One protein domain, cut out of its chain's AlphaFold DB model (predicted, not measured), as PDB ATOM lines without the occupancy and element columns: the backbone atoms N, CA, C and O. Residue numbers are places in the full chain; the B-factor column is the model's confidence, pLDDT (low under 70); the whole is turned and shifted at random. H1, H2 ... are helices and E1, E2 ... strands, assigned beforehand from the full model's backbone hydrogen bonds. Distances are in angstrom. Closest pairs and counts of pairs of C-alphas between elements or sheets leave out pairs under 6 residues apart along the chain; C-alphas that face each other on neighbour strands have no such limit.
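This is residues 37 to 180 of the 190 residues of the protein "NUDIX family hydrolase" of Cordyceps javanica (UniProt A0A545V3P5). A strongly twisted sheet of four strands has H2 over one face and H6, the last helix, on the other. H3 and residues 65 to 72 before it form an arm that reaches away from the sheet on the H2 side and makes one end of the longest axis, while the short H4 and H5 sit at one end of the sheet, by the beginning of E3. The printed part has 144 residues, with named elements in the order H1 H2 H3 H4 H5 E1 E2 E3 E4 H6. The sheet's order is E1 - E2 - E3 - E4, all antiparallel, and the class is mixed, helices and strands. The whole is compact, with a radius of gyration of the C-alphas of 16.6 A and spans of 49 by 37 by 30 A.

H1, residues 37 to 44, and H2, residues 52 to 64, form a helical hairpin: they touch, closest at the C-alphas of Gln 37 and Gly 62, 6.4 A apart, and run opposite ways at a shallow tilt of 34 degrees, only just short of steep. H2 touches H3, residues 73 to 90, with residues 61 to 64 alone, closest at the C-alphas of His 64 and Leu 87, 5.3 A apart, at a steep tilt of 58 degrees. H4, residues 100 to 104, and H5, residues 106 to 109, are close but not clearly touching, with the C-alphas of Gly 102 and Ser 108 6.5 A apart. E1, residues 120 to 124, E2, residues 131 to 135, E3, residues 150 to 160, and E4, residues 163 to 171, make a meander, each strand the antiparallel neighbour of the one before. Within hydrogen-bond range are N 122 and O 132 at 2.8 A in the hairpin E1 and E2, N 133 and O 155 at 2.8 A in the hairpin E2 and E3, and N 156 and O 168 at 2.8 A in the hairpin E3 and E4. E3 bends by 80 degrees at residue 153, and E4 bends by 59 degrees at residue 166. H1 only grazes the sheet with residues 40 to 44, H4 with residues 100 to 104 and H5 with residues 106 to 108. H2 is on the sheet, over E3 and E4, at a height over the sheet of 9.9 A; its closest C-alphas to E4 are those of Phe 56 and Val 169, 6.3 A apart. H3 is not on the sheet. H6, residues 172 to 178, is on the opposite face from H2, at a height over the sheet of 8.2 A; its closest C-alphas to E3 are those of Arg 172 and His 153, 5.1 A apart. Each O i to N i+4 pair is within hydrogen-bond range in H1, H3, H4 and H6, and 8 of 9 are in H2; H5 is too short for such a pair.

H1 begins at C-alpha 37, (-8.260, -48.337, -2.484). From first to last C-alpha H2 measures 19.1 A and H3 25.6 A. C-alpha 73, where H3 begins, is at (-20.687, -63.991, -11.179). E3 measures 25.0 A and E4 23.1 A. H6 ends at C-alpha 178, (-6.960, -22.529, 2.116).

The two C-alphas farthest apart are those of Ser 72 and Gly 144, 51.4 A. The printed part has no cut. The link E2 to E3, residues 136 to 149, is long; H4 to H5, E3 to E4 and E4 to H6 are tight. The mean pLDDT of the printed part is 93.6, and no printed residue is under 70.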
ATOM      1  N   GLN A  37      -7.931 -48.855  -3.812       91.06
ATOM      2  CA  GLN A  37      -8.260 -48.337  -2.484       91.06
ATOM      3  C   GLN A  37      -7.457 -49.012  -1.367       91.06
ATOM      4  O   GLN A  37      -7.173 -48.369  -0.360       91.06
ATOM      5  N   ALA A  38      -7.069 -50.281  -1.533       92.12
ATOM      6  CA  ALA A  38      -6.250 -50.983  -0.550       92.12
ATOM      7  C   ALA A  38      -4.838 -50.388  -0.496       92.12
ATOM      8  O   ALA A  38      -4.360 -50.049   0.582       92.12
ATOM      9  N   TRP A  39      -4.219 -50.164  -1.655       92.81
ATOM     10  CA  TRP A  39      -2.908 -49.522  -1.758       92.81
ATOM     11  C   TRP A  39      -2.914 -48.078  -1.253       92.81
ATOM     12  O   TRP A  39      -2.020 -47.685  -0.510       92.81
ATOM     13  N   ILE A  40      -3.945 -47.296  -1.596       94.12
ATOM     14  CA  ILE A  40      -4.107 -45.924  -1.087       94.12
ATOM     15  C   ILE A  40      -4.230 -45.928   0.439       94.12
ATOM     16  O   ILE A  40      -3.611 -45.101   1.110       94.12
ATOM     17  N   LYS A  41      -5.008 -46.862   1.003       93.94
ATOM     18  CA  LYS A  41      -5.167 -47.005   2.453       93.94
ATOM     19  C   LYS A  41      -3.827 -47.328   3.124       93.94
ATOM     20  O   LYS A  41      -3.441 -46.604   4.037       93.94
ATOM     21  N   GLN A  42      -3.102 -48.331   2.629       94.50
ATOM     22  CA  GLN A  42      -1.782 -48.705   3.151       94.50
ATOM     23  C   GLN A  42      -0.785 -47.538   3.065       94.50
ATOM     24  O   GLN A  42      -0.056 -47.276   4.019       94.50
ATOM     25  N   ALA A  43      -0.793 -46.779   1.963       94.00
ATOM     26  CA  ALA A  43       0.077 -45.614   1.798       94.00
ATOM     27  C   ALA A  43      -0.241 -44.503   2.811       94.00
ATOM     28  O   ALA A  43       0.666 -43.920   3.404       94.00
ATOM     29  N   ARG A  44      -1.529 -44.245   3.076       92.88
ATOM     30  CA  ARG A  44      -1.966 -43.297   4.119       92.88
ATOM     31  C   ARG A  44      -1.586 -43.755   5.528       92.88
ATOM     32  O   ARG A  44      -1.345 -42.912   6.385       92.88
ATOM     33  N   GLN A  45      -1.520 -45.064   5.759       93.88
ATOM     34  CA  GLN A  45      -1.083 -45.665   7.023       93.88
ATOM     35  C   GLN A  45       0.450 -45.738   7.158       93.88
ATOM     36  O   GLN A  45       0.945 -46.100   8.221       93.88
ATOM     37  N   GLY A  46       1.207 -45.387   6.112       91.12
ATOM     38  CA  GLY A  46       2.669 -45.493   6.098       91.12
ATOM     39  C   GLY A  46       3.192 -46.928   5.982       91.12
ATOM     40  O   GLY A  46       4.369 -47.168   6.236       91.12
ATOM     41  N   GLU A  47       2.334 -47.879   5.604       92.44
ATOM     42  CA  GLU A  47       2.683 -49.296   5.431       92.44
ATOM     43  C   GLU A  47       3.400 -49.546   4.097       92.44
ATOM     44  O   GLU A  47       4.222 -50.453   3.982       92.44
ATOM     45  N   VAL A  48       3.117 -48.713   3.091       92.44
ATOM     46  CA  VAL A  48       3.788 -48.718   1.788       92.44
ATOM     47  C   VAL A  48       4.114 -47.294   1.356       92.44
ATOM     48  O   VAL A  48       3.456 -46.337   1.765       92.44
ATOM     49  N   ILE A  49       5.107 -47.151   0.484       93.75
ATOM     50  CA  ILE A  49       5.454 -45.868  -0.124       93.75
ATOM     51  C   ILE A  49       4.871 -45.835  -1.534       93.75
ATOM     52  O   ILE A  49       5.211 -46.665  -2.375       93.75
ATOM     53  N   LEU A  50       4.016 -44.849  -1.799       94.75
ATOM     54  CA  LEU A  50       3.602 -44.479  -3.149       94.75
ATOM     55  C   LEU A  50       4.159 -43.093  -3.447       94.75
ATOM     56  O   LEU A  50       3.854 -42.130  -2.743       94.75
ATOM     57  N   PHE A  51       4.968 -42.982  -4.497       95.00
ATOM     58  CA  PHE A  51       5.453 -41.679  -4.941       95.00
ATOM     59  C   PHE A  51       4.296 -40.836  -5.502       95.00
ATOM     60  O   PHE A  51       3.340 -41.409  -6.029       95.00
ATOM     61  N   PRO A  52       4.373 -39.491  -5.454       95.88
ATOM     62  CA  PRO A  52       3.304 -38.603  -5.912       95.88
ATOM     63  C   PRO A  52       2.648 -38.970  -7.257       95.88
ATOM     64  O   PRO A  52       1.420 -39.069  -7.282       95.88
ATOM     65  N   PRO A  53       3.389 -39.266  -8.351       94.31
ATOM     66  CA  PRO A  53       2.746 -39.636  -9.613       94.31
ATOM     67  C   PRO A  53       2.022 -40.989  -9.523       94.31
ATOM     68  O   PRO A  53       0.944 -41.153 -10.090       94.31
ATOM     69  N   GLN A  54       2.560 -41.949  -8.762       94.88
ATOM     70  CA  GLN A  54       1.930 -43.258  -8.554       94.88
ATOM     71  C   GLN A  54       0.631 -43.122  -7.757       94.88
ATOM     72  O   GLN A  54      -0.394 -43.671  -8.159       94.88
ATOM     73  N   PHE A  55       0.663 -42.366  -6.655       96.62
ATOM     74  CA  PHE A  55      -0.511 -42.117  -5.825       96.62
ATOM     75  C   PHE A  55      -1.600 -41.400  -6.625       96.62
ATOM     76  O   PHE A  55      -2.745 -41.839  -6.611       96.62
ATOM     77  N   PHE A  56      -1.242 -40.348  -7.370       96.50
ATOM     78  CA  PHE A  56      -2.192 -39.580  -8.176       96.50
ATOM     79  C   PHE A  56      -2.899 -40.434  -9.233       96.50
ATOM     80  O   PHE A  56      -4.127 -40.396  -9.337       96.50
ATOM     81  N   ILE A  57      -2.149 -41.241  -9.992       94.62
ATOM     82  CA  ILE A  57      -2.730 -42.139 -10.999       94.62
ATOM     83  C   ILE A  57      -3.655 -43.162 -10.326       94.62
ATOM     84  O   ILE A  57      -4.764 -43.404 -10.808       94.62
ATOM     85  N   LEU A  58      -3.228 -43.751  -9.207       94.88
ATOM     86  CA  LEU A  58      -3.991 -44.783  -8.506       94.88
ATOM     87  C   LEU A  58      -5.281 -44.241  -7.881       94.88
ATOM     88  O   LEU A  58      -6.325 -44.884  -7.978       94.88
ATOM     89  N   ASP A  59      -5.211 -43.059  -7.278       95.00
ATOM     90  CA  ASP A  59      -6.345 -42.323  -6.724       95.00
ATOM     91  C   ASP A  59      -7.336 -41.927  -7.824       95.00
ATOM     92  O   ASP A  59      -8.530 -42.214  -7.716       95.00
ATOM     93  N   THR A  60      -6.837 -41.398  -8.943       94.31
ATOM     94  CA  THR A  60      -7.661 -41.029 -10.100       94.31
ATOM     95  C   THR A  60      -8.388 -42.230 -10.692       94.31
ATOM     96  O   THR A  60      -9.616 -42.234 -10.776       94.31
ATOM     97  N   VAL A  61      -7.663 -43.293 -11.041       92.94
ATOM     98  CA  VAL A  61      -8.270 -44.517 -11.585       92.94
ATOM     99  C   VAL A  61      -9.202 -45.167 -10.557       92.94
ATOM    100  O   VAL A  61     -10.292 -45.624 -10.914       92.94
ATOM    101  N   GLY A  62      -8.826 -45.156  -9.275       92.81
ATOM    102  CA  GLY A  62      -9.594 -45.712  -8.161       92.81
ATOM    103  C   GLY A  62     -10.964 -45.063  -7.947       92.81
ATOM    104  O   GLY A  62     -11.875 -45.720  -7.450       92.81
ATOM    105  N   ARG A  63     -11.194 -43.821  -8.387       92.69
ATOM    106  CA  ARG A  63     -12.552 -43.236  -8.396       92.69
ATOM    107  C   ARG A  63     -13.491 -43.953  -9.375       92.69
ATOM    108  O   ARG A  63     -14.708 -43.981  -9.180       92.69
ATOM    109  N   HIS A  64     -12.937 -44.568 -10.421       93.00
ATOM    110  CA  HIS A  64     -13.701 -45.208 -11.492       93.00
ATOM    111  C   HIS A  64     -13.758 -46.733 -11.397       93.00
ATOM    112  O   HIS A  64     -14.668 -47.329 -11.989       93.00
ATOM    113  N   VAL A  65     -12.872 -47.362 -10.625       88.69
ATOM    114  CA  VAL A  65     -12.792 -48.824 -10.475       88.69
ATOM    115  C   VAL A  65     -12.678 -49.244  -9.010       88.69
ATOM    116  O   VAL A  65     -12.214 -48.489  -8.161       88.69
ATOM    117  N   GLY A  66     -13.071 -50.479  -8.712       79.62
ATOM    118  CA  GLY A  66     -13.067 -50.996  -7.343       79.62
ATOM    119  C   GLY A  66     -14.326 -50.636  -6.550       79.62
ATOM    120  O   GLY A  66     -15.265 -50.020  -7.059       79.62
ATOM    121  N   GLY A  67     -14.361 -51.102  -5.302       72.38
ATOM    122  CA  GLY A  67     -15.556 -51.063  -4.463       72.38
ATOM    123  C   GLY A  67     -16.628 -52.088  -4.860       72.38
ATOM    124  O   GLY A  67     -16.568 -52.738  -5.905       72.38
ATOM    125  N   GLY A  68     -17.631 -52.218  -3.993       70.56
ATOM    126  CA  GLY A  68     -18.699 -53.211  -4.104       70.56
ATOM    127  C   GLY A  68     -18.405 -54.479  -3.302       70.56
ATOM    128  O   GLY A  68     -17.257 -54.883  -3.137       70.56
ATOM    129  N   LYS A  69     -19.465 -55.098  -2.781       76.31
ATOM    130  CA  LYS A  69     -19.363 -56.390  -2.098       76.31
ATOM    131  C   LYS A  69     -19.158 -57.499  -3.138       76.31
ATOM    132  O   LYS A  69     -19.649 -57.344  -4.260       76.31
ATOM    133  N   PRO A  70     -18.432 -58.578  -2.808       79.81
ATOM    134  CA  PRO A  70     -18.463 -59.793  -3.613       79.81
ATOM    135  C   PRO A  70     -19.919 -60.205  -3.846       79.81
ATOM    136  O   PRO A  70     -20.723 -60.172  -2.911       79.81
ATOM    137  N   GLY A  71     -20.253 -60.503  -5.095       81.25
ATOM    138  CA  GLY A  71     -21.595 -60.896  -5.517       81.25
ATOM    139  C   GLY A  71     -21.545 -62.171  -6.346       81.25
ATOM    140  O   GLY A  71     -20.492 -62.794  -6.488       81.25
ATOM    141  N   SER A  72     -22.678 -62.551  -6.919       87.31
ATOM    142  CA  SER A  72     -22.719 -63.605  -7.933       87.31
ATOM    143  C   SER A  72     -21.897 -63.220  -9.172       87.31
ATOM    144  O   SER A  72     -21.670 -62.041  -9.450       87.31
ATOM    145  N   LEU A  73     -21.486 -64.212  -9.967       84.25
ATOM    146  CA  LEU A  73     -20.687 -63.991 -11.179       84.25
ATOM    147  C   LEU A  73     -21.338 -62.987 -12.152       84.25
ATOM    148  O   LEU A  73     -20.648 -62.173 -12.770       84.25
ATOM    149  N   GLU A  74     -22.665 -63.024 -12.278       85.38
ATOM    150  CA  GLU A  74     -23.426 -62.106 -13.130       85.38
ATOM    151  C   GLU A  74     -23.392 -60.667 -12.603       85.38
ATOM    152  O   GLU A  74     -23.186 -59.721 -13.374       85.38
ATOM    153  N   GLU A  75     -23.550 -60.489 -11.288       87.19
ATOM    154  CA  GLU A  75     -23.460 -59.184 -10.628       87.19
ATOM    155  C   GLU A  75     -22.056 -58.594 -10.764       87.19
ATOM    156  O   GLU A  75     -21.908 -57.413 -11.096       87.19
ATOM    157  N   GLU A  76     -21.018 -59.412 -10.579       86.19
ATOM    158  CA  GLU A  76     -19.630 -58.981 -10.733       86.19
ATOM    159  C   GLU A  76     -19.311 -58.594 -12.177       86.19
ATOM    160  O   GLU A  76     -18.756 -57.518 -12.420       86.19
ATOM    161  N   SER A  77     -19.731 -59.410 -13.145       86.25
ATOM    162  CA  SER A  77     -19.550 -59.130 -14.573       86.25
ATOM    163  C   SER A  77     -20.224 -57.816 -14.972       86.25
ATOM    164  O   SER A  77     -19.622 -56.970 -15.645       86.25
ATOM    165  N   ARG A  78     -21.460 -57.591 -14.505       88.31
ATOM    166  CA  ARG A  78     -22.196 -56.339 -14.729       88.31
ATOM    167  C   ARG A  78     -21.485 -55.146 -14.093       88.31
ATOM    168  O   ARG A  78     -21.314 -54.121 -14.760       88.31
ATOM    169  N   ARG A  79     -21.025 -55.278 -12.845       89.25
ATOM    170  CA  ARG A  79     -20.267 -54.237 -12.132       89.25
ATOM    171  C   ARG A  79     -18.988 -53.873 -12.880       89.25
ATOM    172  O   ARG A  79     -18.751 -52.694 -13.137       89.25
ATOM    173  N   PHE A  80     -18.177 -54.856 -13.265       90.19
ATOM    174  CA  PHE A  80     -16.912 -54.603 -13.953       90.19
ATOM    175  C   PHE A  80     -17.121 -53.999 -15.350       90.19
ATOM    176  O   PHE A  80     -16.389 -53.082 -15.731       90.19
ATOM    177  N   MET A  81     -18.163 -54.409 -16.087       91.19
ATOM    178  CA  MET A  81     -18.555 -53.744 -17.340       91.19
ATOM    179  C   MET A  81     -18.886 -52.263 -17.128       91.19
ATOM    180  O   MET A  81     -18.432 -51.412 -17.896       91.19
ATOM    181  N   GLN A  82     -19.656 -51.934 -16.088       92.69
ATOM    182  CA  GLN A  82     -20.001 -50.546 -15.766       92.69
ATOM    183  C   GLN A  82     -18.769 -49.732 -15.354       92.69
ATOM    184  O   GLN A  82     -18.582 -48.624 -15.859       92.69
ATOM    185  N   GLN A  83     -17.895 -50.290 -14.511       93.31
ATOM    186  CA  GLN A  83     -16.630 -49.654 -14.121       93.31
ATOM    187  C   GLN A  83     -15.744 -49.376 -15.341       93.31
ATOM    188  O   GLN A  83     -15.268 -48.254 -15.506       93.31
ATOM    189  N   ARG A  84     -15.601 -50.348 -16.254       93.31
ATOM    190  CA  ARG A  84     -14.844 -50.179 -17.502       93.31
ATOM    191  C   ARG A  84     -15.425 -49.070 -18.374       93.31
ATOM    192  O   ARG A  84     -14.676 -48.224 -18.850       93.31
ATOM    193  N   ARG A  85     -16.748 -49.038 -18.570       94.94
ATOM    194  CA  ARG A  85     -17.418 -47.976 -19.343       94.94
ATOM    195  C   ARG A  85     -17.221 -46.601 -18.709       94.94
ATOM    196  O   ARG A  85     -17.003 -45.630 -19.424       94.94
ATOM    197  N   ARG A  86     -17.292 -46.514 -17.379       95.81
ATOM    198  CA  ARG A  86     -17.062 -45.271 -16.635       95.81
ATOM    199  C   ARG A  86     -15.621 -44.783 -16.791       95.81
ATOM    200  O   ARG A  86     -15.433 -43.620 -17.118       95.81
ATOM    201  N   LEU A  87     -14.636 -45.667 -16.622       95.25
ATOM    202  CA  LEU A  87     -13.222 -45.328 -16.800       95.25
ATOM    203  C   LEU A  87     -12.917 -44.912 -18.247       95.25
ATOM    204  O   LEU A  87     -12.264 -43.902 -18.464       95.25
ATOM    205  N   LEU A  88     -13.430 -45.647 -19.240       95.75
ATOM    206  CA  LEU A  88     -13.229 -45.318 -20.656       95.75
ATOM    207  C   LEU A  88     -13.836 -43.972 -21.049       95.75
ATOM    208  O   LEU A  88     -13.294 -43.295 -21.917       95.75
ATOM    209  N   ARG A  89     -14.964 -43.603 -20.439       96.94
ATOM    210  CA  ARG A  89     -15.555 -42.280 -20.626       96.94
ATOM    211  C   ARG A  89     -14.651 -41.213 -20.024       96.94
ATOM    212  O   ARG A  89     -14.231 -40.323 -20.744       96.94
ATOM    213  N   PHE A  90     -14.274 -41.384 -18.757       96.50
ATOM    214  CA  PHE A  90     -13.396 -40.458 -18.047       96.50
ATOM    215  C   PHE A  90     -12.102 -40.153 -18.813       96.50
ATOM    216  O   PHE A  90     -11.745 -38.991 -18.959       96.50
ATOM    217  N   VAL A  91     -11.420 -41.169 -19.357       96.25
ATOM    218  CA  VAL A  91     -10.138 -40.931 -20.046       96.25
ATOM    219  C   VAL A  91     -10.271 -40.186 -21.380       96.25
ATOM    220  O   VAL A  91      -9.268 -39.692 -21.884       96.25
ATOM    221  N   LYS A  92     -11.478 -40.109 -21.954       97.56
ATOM    222  CA  LYS A  92     -11.748 -39.481 -23.260       97.56
ATOM    223  C   LYS A  92     -12.531 -38.174 -23.170       97.56
ATOM    224  O   LYS A  92     -12.522 -37.402 -24.119       97.56
ATOM    225  N   GLU A  93     -13.276 -37.976 -22.090       97.38
ATOM    226  CA  GLU A  93     -14.212 -36.868 -21.957       97.38
ATOM    227  C   GLU A  93     -13.476 -35.548 -21.703       97.38
ATOM    228  O   GLU A  93     -12.528 -35.482 -20.919       97.38
ATOM    229  N   VAL A  94     -13.936 -34.499 -22.386       97.31
ATOM    230  CA  VAL A  94     -13.503 -33.113 -22.205       97.31
ATOM    231  C   VAL A  94     -14.745 -32.225 -22.031       97.31
ATOM    232  O   VAL A  94     -15.777 -32.514 -22.642       97.31
ATOM    233  N   PRO A  95     -14.685 -31.152 -21.221       97.38
ATOM    234  CA  PRO A  95     -13.548 -30.733 -20.405       97.38
ATOM    235  C   PRO A  95     -13.256 -31.707 -19.254       97.38
ATOM    236  O   PRO A  95     -14.166 -32.229 -18.619       97.38
ATOM    237  N   THR A  96     -11.973 -31.922 -18.966       96.44
ATOM    238  CA  THR A  96     -11.507 -32.804 -17.881       96.44
ATOM    239  C   THR A  96     -11.587 -32.163 -16.497       96.44
ATOM    240  O   THR A  96     -11.475 -32.875 -15.505       96.44
ATOM    241  N   ALA A  97     -11.765 -30.841 -16.431       96.62
ATOM    242  CA  ALA A  97     -11.876 -30.092 -15.188       96.62
ATOM    243  C   ALA A  97     -13.339 -29.824 -14.813       96.62
ATOM    244  O   ALA A  97     -14.197 -29.569 -15.665       96.62
ATOM    245  N   THR A  98     -13.611 -29.837 -13.517       95.88
ATOM    246  CA  THR A  98     -14.925 -29.608 -12.915       95.88
ATOM    247  C   THR A  98     -15.059 -28.212 -12.306       95.88
ATOM    248  O   THR A  98     -16.124 -27.608 -12.449       95.88
ATOM    249  N   THR A  99     -13.984 -27.683 -11.725       96.50
ATOM    250  CA  THR A  99     -13.860 -26.355 -11.103       96.50
ATOM    251  C   THR A  99     -13.828 -25.221 -12.130       96.50
ATOM    252  O   THR A  99     -13.457 -25.421 -13.289       96.50
ATOM    253  N   ALA A 100     -14.196 -24.005 -11.713       94.62
ATOM    254  CA  ALA A 100     -14.154 -22.832 -12.588       94.62
ATOM    255  C   ALA A 100     -12.711 -22.508 -13.005       94.62
ATOM    256  O   ALA A 100     -12.431 -22.370 -14.198       94.62
ATOM    257  N   LEU A 101     -11.789 -22.484 -12.034       94.50
ATOM    258  CA  LEU A 101     -10.363 -22.261 -12.273       94.50
ATOM    259  C   LEU A 101      -9.767 -23.342 -13.192       94.50
ATOM    260  O   LEU A 101      -9.042 -23.032 -14.135       94.50
ATOM    261  N   GLY A 102     -10.113 -24.612 -12.963       96.12
ATOM    262  CA  GLY A 102      -9.652 -25.716 -13.799       96.12
ATOM    263  C   GLY A 102     -10.169 -25.642 -15.237       96.12
ATOM    264  O   GLY A 102      -9.396 -25.855 -16.169       96.12
ATOM    265  N   ARG A 103     -11.453 -25.312 -15.437       96.75
ATOM    266  CA  ARG A 103     -12.068 -25.179 -16.775       96.75
ATOM    267  C   ARG A 103     -11.505 -24.010 -17.577       96.75
ATOM    268  O   ARG A 103     -11.439 -24.110 -18.798       96.75
ATOM    269  N   ALA A 104     -11.099 -22.932 -16.909       95.44
ATOM    270  CA  ALA A 104     -10.464 -21.791 -17.561       95.44
ATOM    271  C   ALA A 104      -9.076 -22.136 -18.131       95.44
ATOM    272  O   ALA A 104      -8.636 -21.516 -19.098       95.44
ATOM    273  N   HIS A 105      -8.389 -23.140 -17.575       95.19
ATOM    274  CA  HIS A 105      -7.073 -23.540 -18.057       95.19
ATOM    275  C   HIS A 105      -7.166 -24.396 -19.342       95.19
ATOM    276  O   HIS A 105      -7.963 -25.345 -19.388       95.19
ATOM    277  N   PRO A 106      -6.318 -24.157 -20.368       94.75
ATOM    278  CA  PRO A 106      -6.355 -24.899 -21.637       94.75
ATOM    279  C   PRO A 106      -6.208 -26.417 -21.496       94.75
ATOM    280  O   PRO A 106      -6.800 -27.173 -22.263       94.75
ATOM    281  N   SER A 107      -5.484 -26.888 -20.472       95.12
ATOM    282  CA  SER A 107      -5.336 -28.328 -20.207       95.12
ATOM    283  C   SER A 107      -6.661 -29.039 -19.917       95.12
ATOM    284  O   SER A 107      -6.707 -30.266 -19.952       95.12
ATOM    285  N   SER A 108      -7.732 -28.307 -19.587       97.19
ATOM    286  CA  SER A 108      -9.063 -28.897 -19.427       97.19
ATOM    287  C   SER A 108      -9.575 -29.508 -20.733       97.19
ATOM    288  O   SER A 108     -10.309 -30.492 -20.684       97.19
ATOM    289  N   GLN A 109      -9.145 -28.989 -21.885       97.56
ATOM    290  CA  GLN A 109      -9.541 -29.470 -23.212       97.56
ATOM    291  C   GLN A 109      -8.674 -30.626 -23.728       97.56
ATOM    292  O   GLN A 109      -8.930 -31.148 -24.807       97.56
ATOM    293  N   VAL A 110      -7.665 -31.049 -22.962       97.25
ATOM    294  CA  VAL A 110      -6.851 -32.223 -23.280       97.25
ATOM    295  C   VAL A 110      -7.431 -33.424 -22.547       97.25
ATOM    296  O   VAL A 110      -7.559 -33.409 -21.318       97.25
ATOM    297  N   ALA A 111      -7.806 -34.459 -23.301       97.62
ATOM    298  CA  ALA A 111      -8.346 -35.690 -22.743       97.62
ATOM    299  C   ALA A 111      -7.326 -36.355 -21.808       97.62
ATOM    300  O   ALA A 111      -6.114 -36.275 -22.018       97.62
ATOM    301  N   TRP A 112      -7.805 -37.046 -20.772       96.31
ATOM    302  CA  TRP A 112      -6.915 -37.658 -19.780       96.31
ATOM    303  C   TRP A 112      -5.952 -38.680 -20.400       96.31
ATOM    304  O   TRP A 112      -4.826 -38.815 -19.934       96.31
ATOM    305  N   ALA A 113      -6.375 -39.368 -21.466       95.62
ATOM    306  CA  ALA A 113      -5.545 -40.312 -22.213       95.62
ATOM    307  C   ALA A 113      -4.279 -39.681 -22.828       95.62
ATOM    308  O   ALA A 113      -3.295 -40.392 -23.019       95.62
ATOM    309  N   ASP A 114      -4.295 -38.373 -23.093       96.38
ATOM    310  CA  ASP A 114      -3.209 -37.658 -23.773       96.38
ATOM    311  C   ASP A 114      -2.356 -36.812 -22.810       96.38
ATOM    312  O   ASP A 114      -1.274 -36.332 -23.178       96.38
ATOM    313  N   LYS A 115      -2.801 -36.669 -21.554       96.12
ATOM    314  CA  LYS A 115      -2.075 -35.942 -20.506       96.12
ATOM    315  C   LYS A 115      -0.781 -36.649 -20.103       96.12
ATOM    316  O   LYS A 115      -0.667 -37.874 -20.143       96.12
ATOM    317  N   VAL A 116       0.185 -35.857 -19.649       95.25
ATOM    318  CA  VAL A 116       1.442 -36.327 -19.041       95.25
ATOM    319  C   VAL A 116       1.531 -35.864 -17.598       95.25
ATOM    320  O   VAL A 116       1.059 -34.785 -17.269       95.25
ATOM    321  N   ILE A 117       2.114 -36.671 -16.715       93.56
ATOM    322  CA  ILE A 117       2.162 -36.357 -15.283       93.56
ATOM    323  C   ILE A 117       3.613 -36.201 -14.847       93.56
ATOM    324  O   ILE A 117       4.323 -37.193 -14.697       93.56
ATOM    325  N   SER A 118       4.014 -34.958 -14.585       93.69
ATOM    326  CA  SER A 118       5.311 -34.616 -13.999       93.69
ATOM    327  C   SER A 118       5.108 -33.676 -12.806       93.69
ATOM    328  O   SER A 118       4.982 -32.465 -12.994       93.69
ATOM    329  N   PRO A 119       5.036 -34.207 -11.568       94.31
ATOM    330  CA  PRO A 119       4.815 -33.383 -10.387       94.31
ATOM    331  C   PRO A 119       5.959 -32.393 -10.157       94.31
ATOM    332  O   PRO A 119       7.111 -32.803 -10.019       94.31
ATOM    333  N   LEU A 120       5.632 -31.106 -10.059       93.44
ATOM    334  CA  LEU A 120       6.588 -30.031  -9.788       93.44
ATOM    335  C   LEU A 120       6.154 -29.272  -8.530       93.44
ATOM    336  O   LEU A 120       4.990 -28.868  -8.462       93.44
ATOM    337  N   PRO A 121       7.023 -29.059  -7.529       93.06
ATOM    338  CA  PRO A 121       6.592 -28.357  -6.334       93.06
ATOM    339  C   PRO A 121       6.296 -26.876  -6.629       93.06
ATOM    340  O   PRO A 121       7.001 -26.225  -7.395       93.06
ATOM    341  N   MET A 122       5.204 -26.381  -6.050       93.12
ATOM    342  CA  MET A 122       4.706 -25.009  -6.177       93.12
ATOM    343  C   MET A 122       5.143 -24.164  -4.978       93.12
ATOM    344  O   MET A 122       5.634 -23.059  -5.153       93.12
ATOM    345  N   TYR A 123       4.937 -24.688  -3.767       94.50
ATOM    346  CA  TYR A 123       5.297 -24.055  -2.498       94.50
ATOM    347  C   TYR A 123       5.210 -25.072  -1.352       94.50
ATOM    348  O   TYR A 123       4.747 -26.207  -1.528       94.50
ATOM    349  N   MET A 124       5.639 -24.647  -0.163       95.00
ATOM    350  CA  MET A 124       5.493 -25.384   1.091       95.00
ATOM    351  C   MET A 124       4.345 -24.802   1.916       95.00
ATOM    352  O   MET A 124       4.326 -23.601   2.178       95.00
ATOM    353  N   ARG A 125       3.408 -25.645   2.359       94.44
ATOM    354  CA  ARG A 125       2.314 -25.237   3.248       94.44
ATOM    355  C   ARG A 125       2.853 -24.933   4.636       94.44
ATOM    356  O   ARG A 125       3.436 -25.810   5.276       94.44
ATOM    357  N   GLU A 126       2.591 -23.737   5.143       91.81
ATOM    358  CA  GLU A 126       2.949 -23.365   6.518       91.81
ATOM    359  C   GLU A 126       2.114 -24.129   7.557       91.81
ATOM    360  O   GLU A 126       2.614 -24.486   8.621       91.81
ATOM    361  N   SER A 127       0.856 -24.435   7.223       93.75
ATOM    362  CA  SER A 127      -0.122 -25.049   8.128       93.75
ATOM    363  C   SER A 127       0.256 -26.462   8.583       93.75
ATOM    364  O   SER A 127       0.013 -26.828   9.733       93.75
ATOM    365  N   ASP A 128       0.846 -27.270   7.698       94.88
ATOM    366  CA  ASP A 128       1.165 -28.672   7.983       94.88
ATOM    367  C   ASP A 128       2.548 -29.134   7.491       94.88
ATOM    368  O   ASP A 128       2.922 -30.295   7.716       94.88
ATOM    369  N   GLY A 129       3.323 -28.251   6.855       94.19
ATOM    370  CA  GLY A 129       4.669 -28.528   6.354       94.19
ATOM    371  C   GLY A 129       4.719 -29.447   5.130       94.19
ATOM    372  O   GLY A 129       5.774 -30.026   4.860       94.19
ATOM    373  N   ARG A 130       3.607 -29.664   4.415       96.88
ATOM    374  CA  ARG A 130       3.596 -30.431   3.156       96.88
ATOM    375  C   ARG A 130       4.001 -29.561   1.971       96.88
ATOM    376  O   ARG A 130       3.628 -28.400   1.888       96.88
ATOM    377  N   ALA A 131       4.722 -30.142   1.022       96.75
ATOM    378  CA  ALA A 131       4.899 -29.559  -0.300       96.75
ATOM    379  C   ALA A 131       3.596 -29.698  -1.092       96.75
ATOM    380  O   ALA A 131       3.008 -30.783  -1.103       96.75
ATOM    381  N   VAL A 132       3.183 -28.636  -1.784       97.56
ATOM    382  CA  VAL A 132       2.103 -28.673  -2.777       97.56
ATOM    383  C   VAL A 132       2.731 -28.842  -4.151       97.56
ATOM    384  O   VAL A 132       3.535 -28.015  -4.569       97.56
ATOM    385  N   LEU A 133       2.394 -29.921  -4.852       97.06
ATOM    386  CA  LEU A 133       2.933 -30.244  -6.170       97.06
ATOM    387  C   LEU A 133       1.891 -29.965  -7.255       97.06
ATOM    388  O   LEU A 133       0.802 -30.544  -7.231       97.06
ATOM    389  N   SER A 134       2.248 -29.131  -8.229       96.25
ATOM    390  CA  SER A 134       1.499 -28.986  -9.474       96.25
ATOM    391  C   SER A 134       1.650 -30.233 -10.333       96.25
ATOM    392  O   SER A 134       2.688 -30.891 -10.301       96.25
ATOM    393  N   LEU A 135       0.640 -30.514 -11.154       96.31
ATOM    394  CA  LEU A 135       0.635 -31.621 -12.107       96.31
ATOM    395  C   LEU A 135       0.512 -31.165 -13.568       96.31
ATOM    396  O   LEU A 135       0.397 -32.020 -14.439       96.31
ATOM    397  N   ASN A 136       0.498 -29.856 -13.857       94.38
ATOM    398  CA  ASN A 136       0.243 -29.344 -15.213       94.38
ATOM    399  C   ASN A 136       1.491 -29.298 -16.106       94.38
ATOM    400  O   ASN A 136       1.358 -29.326 -17.328       94.38
ATOM    401  N   TYR A 137       2.675 -29.197 -15.507       93.38
ATOM    402  CA  TYR A 137       3.943 -29.144 -16.221       93.38
ATOM    403  C   TYR A 137       4.251 -30.505 -16.876       93.38
ATOM    404  O   TYR A 137       4.086 -31.534 -16.215       93.38
ATOM    405  N   PRO A 138       4.676 -30.542 -18.154       93.50
ATOM    406  CA  PRO A 138       4.850 -31.800 -18.875       93.50
ATOM    407  C   PRO A 138       6.130 -32.575 -18.541       93.50
ATOM    408  O   PRO A 138       6.210 -33.755 -18.874       93.50
ATOM    409  N   GLY A 139       7.091 -31.948 -17.863       92.62
ATOM    410  CA  GLY A 139       8.418 -32.516 -17.626       92.62
ATOM    411  C   GLY A 139       9.468 -31.946 -18.586       92.62
ATOM    412  O   GLY A 139       9.109 -31.496 -19.679       92.62
ATOM    413  N   PRO A 140      10.755 -31.961 -18.198       93.00
ATOM    414  CA  PRO A 140      11.837 -31.384 -18.996       93.00
ATOM    415  C   PRO A 140      12.008 -32.079 -20.351       93.00
ATOM    416  O   PRO A 140      12.351 -31.434 -21.337       93.00
ATOM    417  N   GLU A 141      11.713 -33.376 -20.444       93.50
ATOM    418  CA  GLU A 141      11.830 -34.156 -21.682       93.50
ATOM    419  C   GLU A 141      10.795 -33.760 -22.747       93.50
ATOM    420  O   GLU A 141      10.945 -34.113 -23.917       93.50
ATOM    421  N   LEU A 142       9.732 -33.062 -22.342       94.50
ATOM    422  CA  LEU A 142       8.611 -32.660 -23.190       94.50
ATOM    423  C   LEU A 142       8.433 -31.135 -23.232       94.50
ATOM    424  O   LEU A 142       7.424 -30.644 -23.750       94.50
ATOM    425  N   GLU A 143       9.395 -30.373 -22.709       89.69
ATOM    426  CA  GLU A 143       9.400 -28.920 -22.851       89.69
ATOM    427  C   GLU A 143       9.427 -28.508 -24.329       89.69
ATOM    428  O   GLU A 143      10.112 -29.102 -25.159       89.69
ATOM    429  N   GLY A 144       8.639 -27.486 -24.670       89.06
ATOM    430  CA  GLY A 144       8.488 -27.015 -26.050       89.06
ATOM    431  C   GLY A 144       7.544 -27.855 -26.921       89.06
ATOM    432  O   GLY A 144       7.298 -27.478 -28.064       89.06
ATOM    433  N   THR A 145       6.988 -28.952 -26.398       93.75
ATOM    434  CA  THR A 145       5.896 -29.692 -27.053       93.75
ATOM    435  C   THR A 145       4.524 -29.131 -26.661       93.75
ATOM    436  O   THR A 145       4.410 -28.248 -25.812       93.75
ATOM    437  N   ASP A 146       3.462 -29.663 -27.264       91.81
ATOM    438  CA  ASP A 146       2.066 -29.367 -26.923       91.81
ATOM    439  C   ASP A 146       1.530 -30.215 -25.751       91.81
ATOM    440  O   ASP A 146       0.360 -30.105 -25.375       91.81
ATOM    441  N   ARG A 147       2.374 -31.071 -25.155       94.94
ATOM    442  CA  ARG A 147       1.976 -31.934 -24.042       94.94
ATOM    443  C   ARG A 147       1.740 -31.104 -22.786       94.94
ATOM    444  O   ARG A 147       2.481 -30.183 -22.459       94.94
ATOM    445  N   VAL A 148       0.708 -31.484 -22.041       96.06
ATOM    446  CA  VAL A 148       0.321 -30.838 -20.788       96.06
ATOM    447  C   VAL A 148      -0.195 -31.882 -19.811       96.06
ATOM    448  O   VAL A 148      -0.679 -32.946 -20.210       96.06
ATOM    449  N   GLY A 149      -0.082 -31.585 -18.524       96.12
ATOM    450  CA  GLY A 149      -0.628 -32.426 -17.475       96.12
ATOM    451  C   GLY A 149      -1.965 -31.953 -16.925       96.12
ATOM    452  O   GLY A 149      -2.784 -31.341 -17.614       96.12
ATOM    453  N   ASP A 150      -2.201 -32.266 -15.656       96.94
ATOM    454  CA  ASP A 150      -3.439 -31.927 -14.968       96.94
ATOM    455  C   ASP A 150      -3.329 -30.594 -14.210       96.94
ATOM    456  O   ASP A 150      -2.516 -30.420 -13.302       96.94
ATOM    457  N   PHE A 151      -4.148 -29.615 -14.595       96.56
ATOM    458  CA  PHE A 151      -4.207 -28.333 -13.892       96.56
ATOM    459  C   PHE A 151      -5.173 -28.353 -12.700       96.56
ATOM    460  O   PHE A 151      -4.963 -27.642 -11.726       96.56
ATOM    461  N   GLU A 152      -6.243 -29.139 -12.745       97.00
ATOM    462  CA  GLU A 152      -7.262 -29.075 -11.697       97.00
ATOM    463  C   GLU A 152      -6.747 -29.588 -10.349       97.00
ATOM    464  O   GLU A 152      -7.102 -29.033  -9.310       97.00
ATOM    465  N   HIS A 153      -5.895 -30.609 -10.353       97.81
ATOM    466  CA  HIS A 153      -5.428 -31.241  -9.131       97.81
ATOM    467  C   HIS A 153      -4.009 -30.810  -8.744       97.81
ATOM    468  O   HIS A 153      -3.179 -30.384  -9.558       97.81
ATOM    469  N   VAL A 154      -3.733 -30.961  -7.454       97.88
ATOM    470  CA  VAL A 154      -2.403 -30.898  -6.846       97.88
ATOM    471  C   VAL A 154      -2.179 -32.139  -5.989       97.88
ATOM    472  O   VAL A 154      -3.133 -32.785  -5.542       97.88
ATOM    473  N   VAL A 155      -0.911 -32.469  -5.744       98.25
ATOM    474  CA  VAL A 155      -0.530 -33.518  -4.790       98.25
ATOM    475  C   VAL A 155       0.187 -32.891  -3.608       98.25
ATOM    476  O   VAL A 155       1.169 -32.180  -3.789       98.25
ATOM    477  N   LEU A 156      -0.275 -33.179  -2.397       98.00
ATOM    478  CA  LEU A 156       0.381 -32.780  -1.160       98.00
ATOM    479  C   LEU A 156       1.272 -33.923  -0.688       98.00
ATOM    480  O   LEU A 156       0.870 -35.080  -0.787       98.00
ATOM    481  N   THR A 157       2.461 -33.633  -0.162       97.31
ATOM    482  CA  THR A 157       3.349 -34.665   0.405       97.31
ATOM    483  C   THR A 157       4.386 -34.078   1.360       97.31
ATOM    484  O   THR A 157       4.792 -32.928   1.214       97.31
ATOM    485  N   LYS A 158       4.871 -34.871   2.321       95.75
ATOM    486  CA  LYS A 158       6.099 -34.579   3.080       95.75
ATOM    487  C   LYS A 158       7.244 -35.408   2.525       95.75
ATOM    488  O   LYS A 158       7.183 -36.639   2.556       95.75
ATOM    489  N   PHE A 159       8.302 -34.749   2.069       91.00
ATOM    490  CA  PHE A 159       9.536 -35.430   1.691       91.00
ATOM    491  C   PHE A 159      10.367 -35.743   2.935       91.00
ATOM    492  O   PHE A 159      10.615 -34.877   3.770       91.00
ATOM    493  N   GLY A 160      10.804 -36.995   3.060       89.19
ATOM    494  CA  GLY A 160      11.684 -37.435   4.135       89.19
ATOM    495  C   GLY A 160      12.725 -38.429   3.637       89.19
ATOM    496  O   GLY A 160      12.664 -38.911   2.508       89.19
ATOM    497  N   LYS A 161      13.673 -38.792   4.510       88.38
ATOM    498  CA  LYS A 161      14.774 -39.721   4.176       88.38
ATOM    499  C   LYS A 161      14.298 -41.091   3.677       88.38
ATOM    500  O   LYS A 161      15.022 -41.754   2.949       88.38
ATOM    501  N   LYS A 162      13.099 -41.517   4.085       88.81
ATOM    502  CA  LYS A 162      12.485 -42.797   3.699       88.81
ATOM    503  C   LYS A 162      11.502 -42.665   2.530       88.81
ATOM    504  O   LYS A 162      10.764 -43.602   2.269       88.81
ATOM    505  N   GLY A 163      11.475 -41.524   1.843       91.31
ATOM    506  CA  GLY A 163      10.533 -41.246   0.764       91.31
ATOM    507  C   GLY A 163       9.348 -40.369   1.190       91.31
ATOM    508  O   GLY A 163       9.329 -39.836   2.305       91.31
ATOM    509  N   PRO A 164       8.388 -40.158   0.274       94.94
ATOM    510  CA  PRO A 164       7.224 -39.311   0.500       94.94
ATOM    511  C   PRO A 164       6.243 -39.941   1.495       94.94
ATOM    512  O   PRO A 164       6.002 -41.147   1.474       94.94
ATOM    513  N   THR A 165       5.644 -39.110   2.345       95.31
ATOM    514  CA  THR A 165       4.622 -39.509   3.326       95.31
ATOM    515  C   THR A 165       3.473 -38.506   3.342       95.31
ATOM    516  O   THR A 165       3.628 -37.368   2.901       95.31
ATOM    517  N   GLY A 166       2.305 -38.920   3.843       94.69
ATOM    518  CA  GLY A 166       1.130 -38.042   3.900       94.69
ATOM    519  C   GLY A 166       0.665 -37.575   2.519       94.69
ATOM    520  O   GLY A 166       0.245 -36.426   2.376       94.69
ATOM    521  N   VAL A 167       0.801 -38.451   1.513       96.94
ATOM    522  CA  VAL A 167       0.452 -38.149   0.125       96.94
ATOM    523  C   VAL A 167      -1.063 -38.024  -0.018       96.94
ATOM    524  O   VAL A 167      -1.812 -38.902   0.419       96.94
ATOM    525  N   GLU A 168      -1.518 -36.934  -0.626       96.81
ATOM    526  CA  GLU A 168      -2.938 -36.631  -0.800       96.81
ATOM    527  C   GLU A 168      -3.176 -35.898  -2.122       96.81
ATOM    528  O   GLU A 168      -2.392 -35.033  -2.496       96.81
ATOM    529  N   VAL A 169      -4.263 -36.230  -2.824       97.69
ATOM    530  CA  VAL A 169      -4.712 -35.503  -4.020       97.69
ATOM    531  C   VAL A 169      -5.816 -34.540  -3.608       97.69
ATOM    532  O   VAL A 169      -6.789 -34.960  -2.979       97.69
ATOM    533  N   ARG A 170      -5.681 -33.268  -3.978       97.69
ATOM    534  CA  ARG A 170      -6.661 -32.212  -3.692       97.69
ATOM    535  C   ARG A 170      -6.920 -31.366  -4.930       97.69
ATOM    536  O   ARG A 170      -6.131 -31.388  -5.876       97.69
ATOM    537  N   LEU A 171      -8.025 -30.624  -4.915       97.75
ATOM    538  CA  LEU A 171      -8.286 -29.604  -5.922       97.75
ATOM    539  C   LEU A 171      -7.338 -28.424  -5.702       97.75
ATOM    540  O   LEU A 171      -7.134 -27.972  -4.575       97.75
ATOM    541  N   ARG A 172      -6.761 -27.924  -6.793       97.00
ATOM    542  CA  ARG A 172      -5.863 -26.770  -6.790       97.00
ATOM    543  C   ARG A 172      -6.548 -25.545  -6.210       97.00
ATOM    544  O   ARG A 172      -5.970 -24.891  -5.357       97.00
ATOM    545  N   GLU A 173      -7.760 -25.257  -6.675       96.00
ATOM    546  CA  GLU A 173      -8.525 -24.086  -6.243       96.00
ATOM    547  C   GLU A 173      -8.738 -24.080  -4.725       96.00
ATOM    548  O   GLU A 173      -8.416 -23.087  -4.083       96.00
ATOM    549  N   GLU A 174      -9.159 -25.212  -4.147       96.69
ATOM    550  CA  GLU A 174      -9.352 -25.345  -2.698       96.69
ATOM    551  C   GLU A 174      -8.062 -25.092  -1.914       96.69
ATOM    552  O   GLU A 174      -8.074 -24.372  -0.923       96.69
ATOM    553  N   ILE A 175      -6.942 -25.672  -2.355       96.62
ATOM    554  CA  ILE A 175      -5.661 -25.552  -1.652       96.62
ATOM    555  C   ILE A 175      -5.094 -24.135  -1.745       96.62
ATOM    556  O   ILE A 175      -4.570 -23.623  -0.761       96.62
ATOM    557  N   LEU A 176      -5.221 -23.481  -2.901       94.75
ATOM    558  CA  LEU A 176      -4.808 -22.085  -3.039       94.75
ATOM    559  C   LEU A 176      -5.663 -21.159  -2.164       94.75
ATOM    560  O   LEU A 176      -5.112 -20.244  -1.558       94.75
ATOM    561  N   ASP A 177      -6.969 -21.423  -2.049       95.00
ATOM    562  CA  ASP A 177      -7.864 -20.669  -1.166       95.00
ATOM    563  C   ASP A 177      -7.551 -20.909   0.323       95.00
ATOM    564  O   ASP A 177      -7.454 -19.947   1.087       95.00
ATOM    565  N   GLU A 178      -7.340 -22.164   0.739       96.12
ATOM    566  CA  GLU A 178      -6.960 -22.529   2.116       96.12
ATOM    567  C   GLU A 178      -5.653 -21.854   2.558       96.12
ATOM    568  O   GLU A 178      -5.554 -21.376   3.689       96.12
ATOM    569  N   ASP A 179      -4.657 -21.814   1.672       94.81
ATOM    570  CA  ASP A 179      -3.312 -21.323   1.981       94.81
ATOM    571  C   ASP A 179      -3.102 -19.850   1.579       94.81
ATOM    572  O   ASP A 179      -1.966 -19.363   1.590       94.81
ATOM    573  N   ALA A 180      -4.183 -19.151   1.205       93.25
ATOM    574  CA  ALA A 180      -4.189 -17.756   0.755       93.25
ATOM    575  C   ALA A 180      -3.138 -17.455  -0.337       93.25
ATOM    576  O   ALA A 180      -2.507 -16.395  -0.352       93.25
TER     577      ALA A 180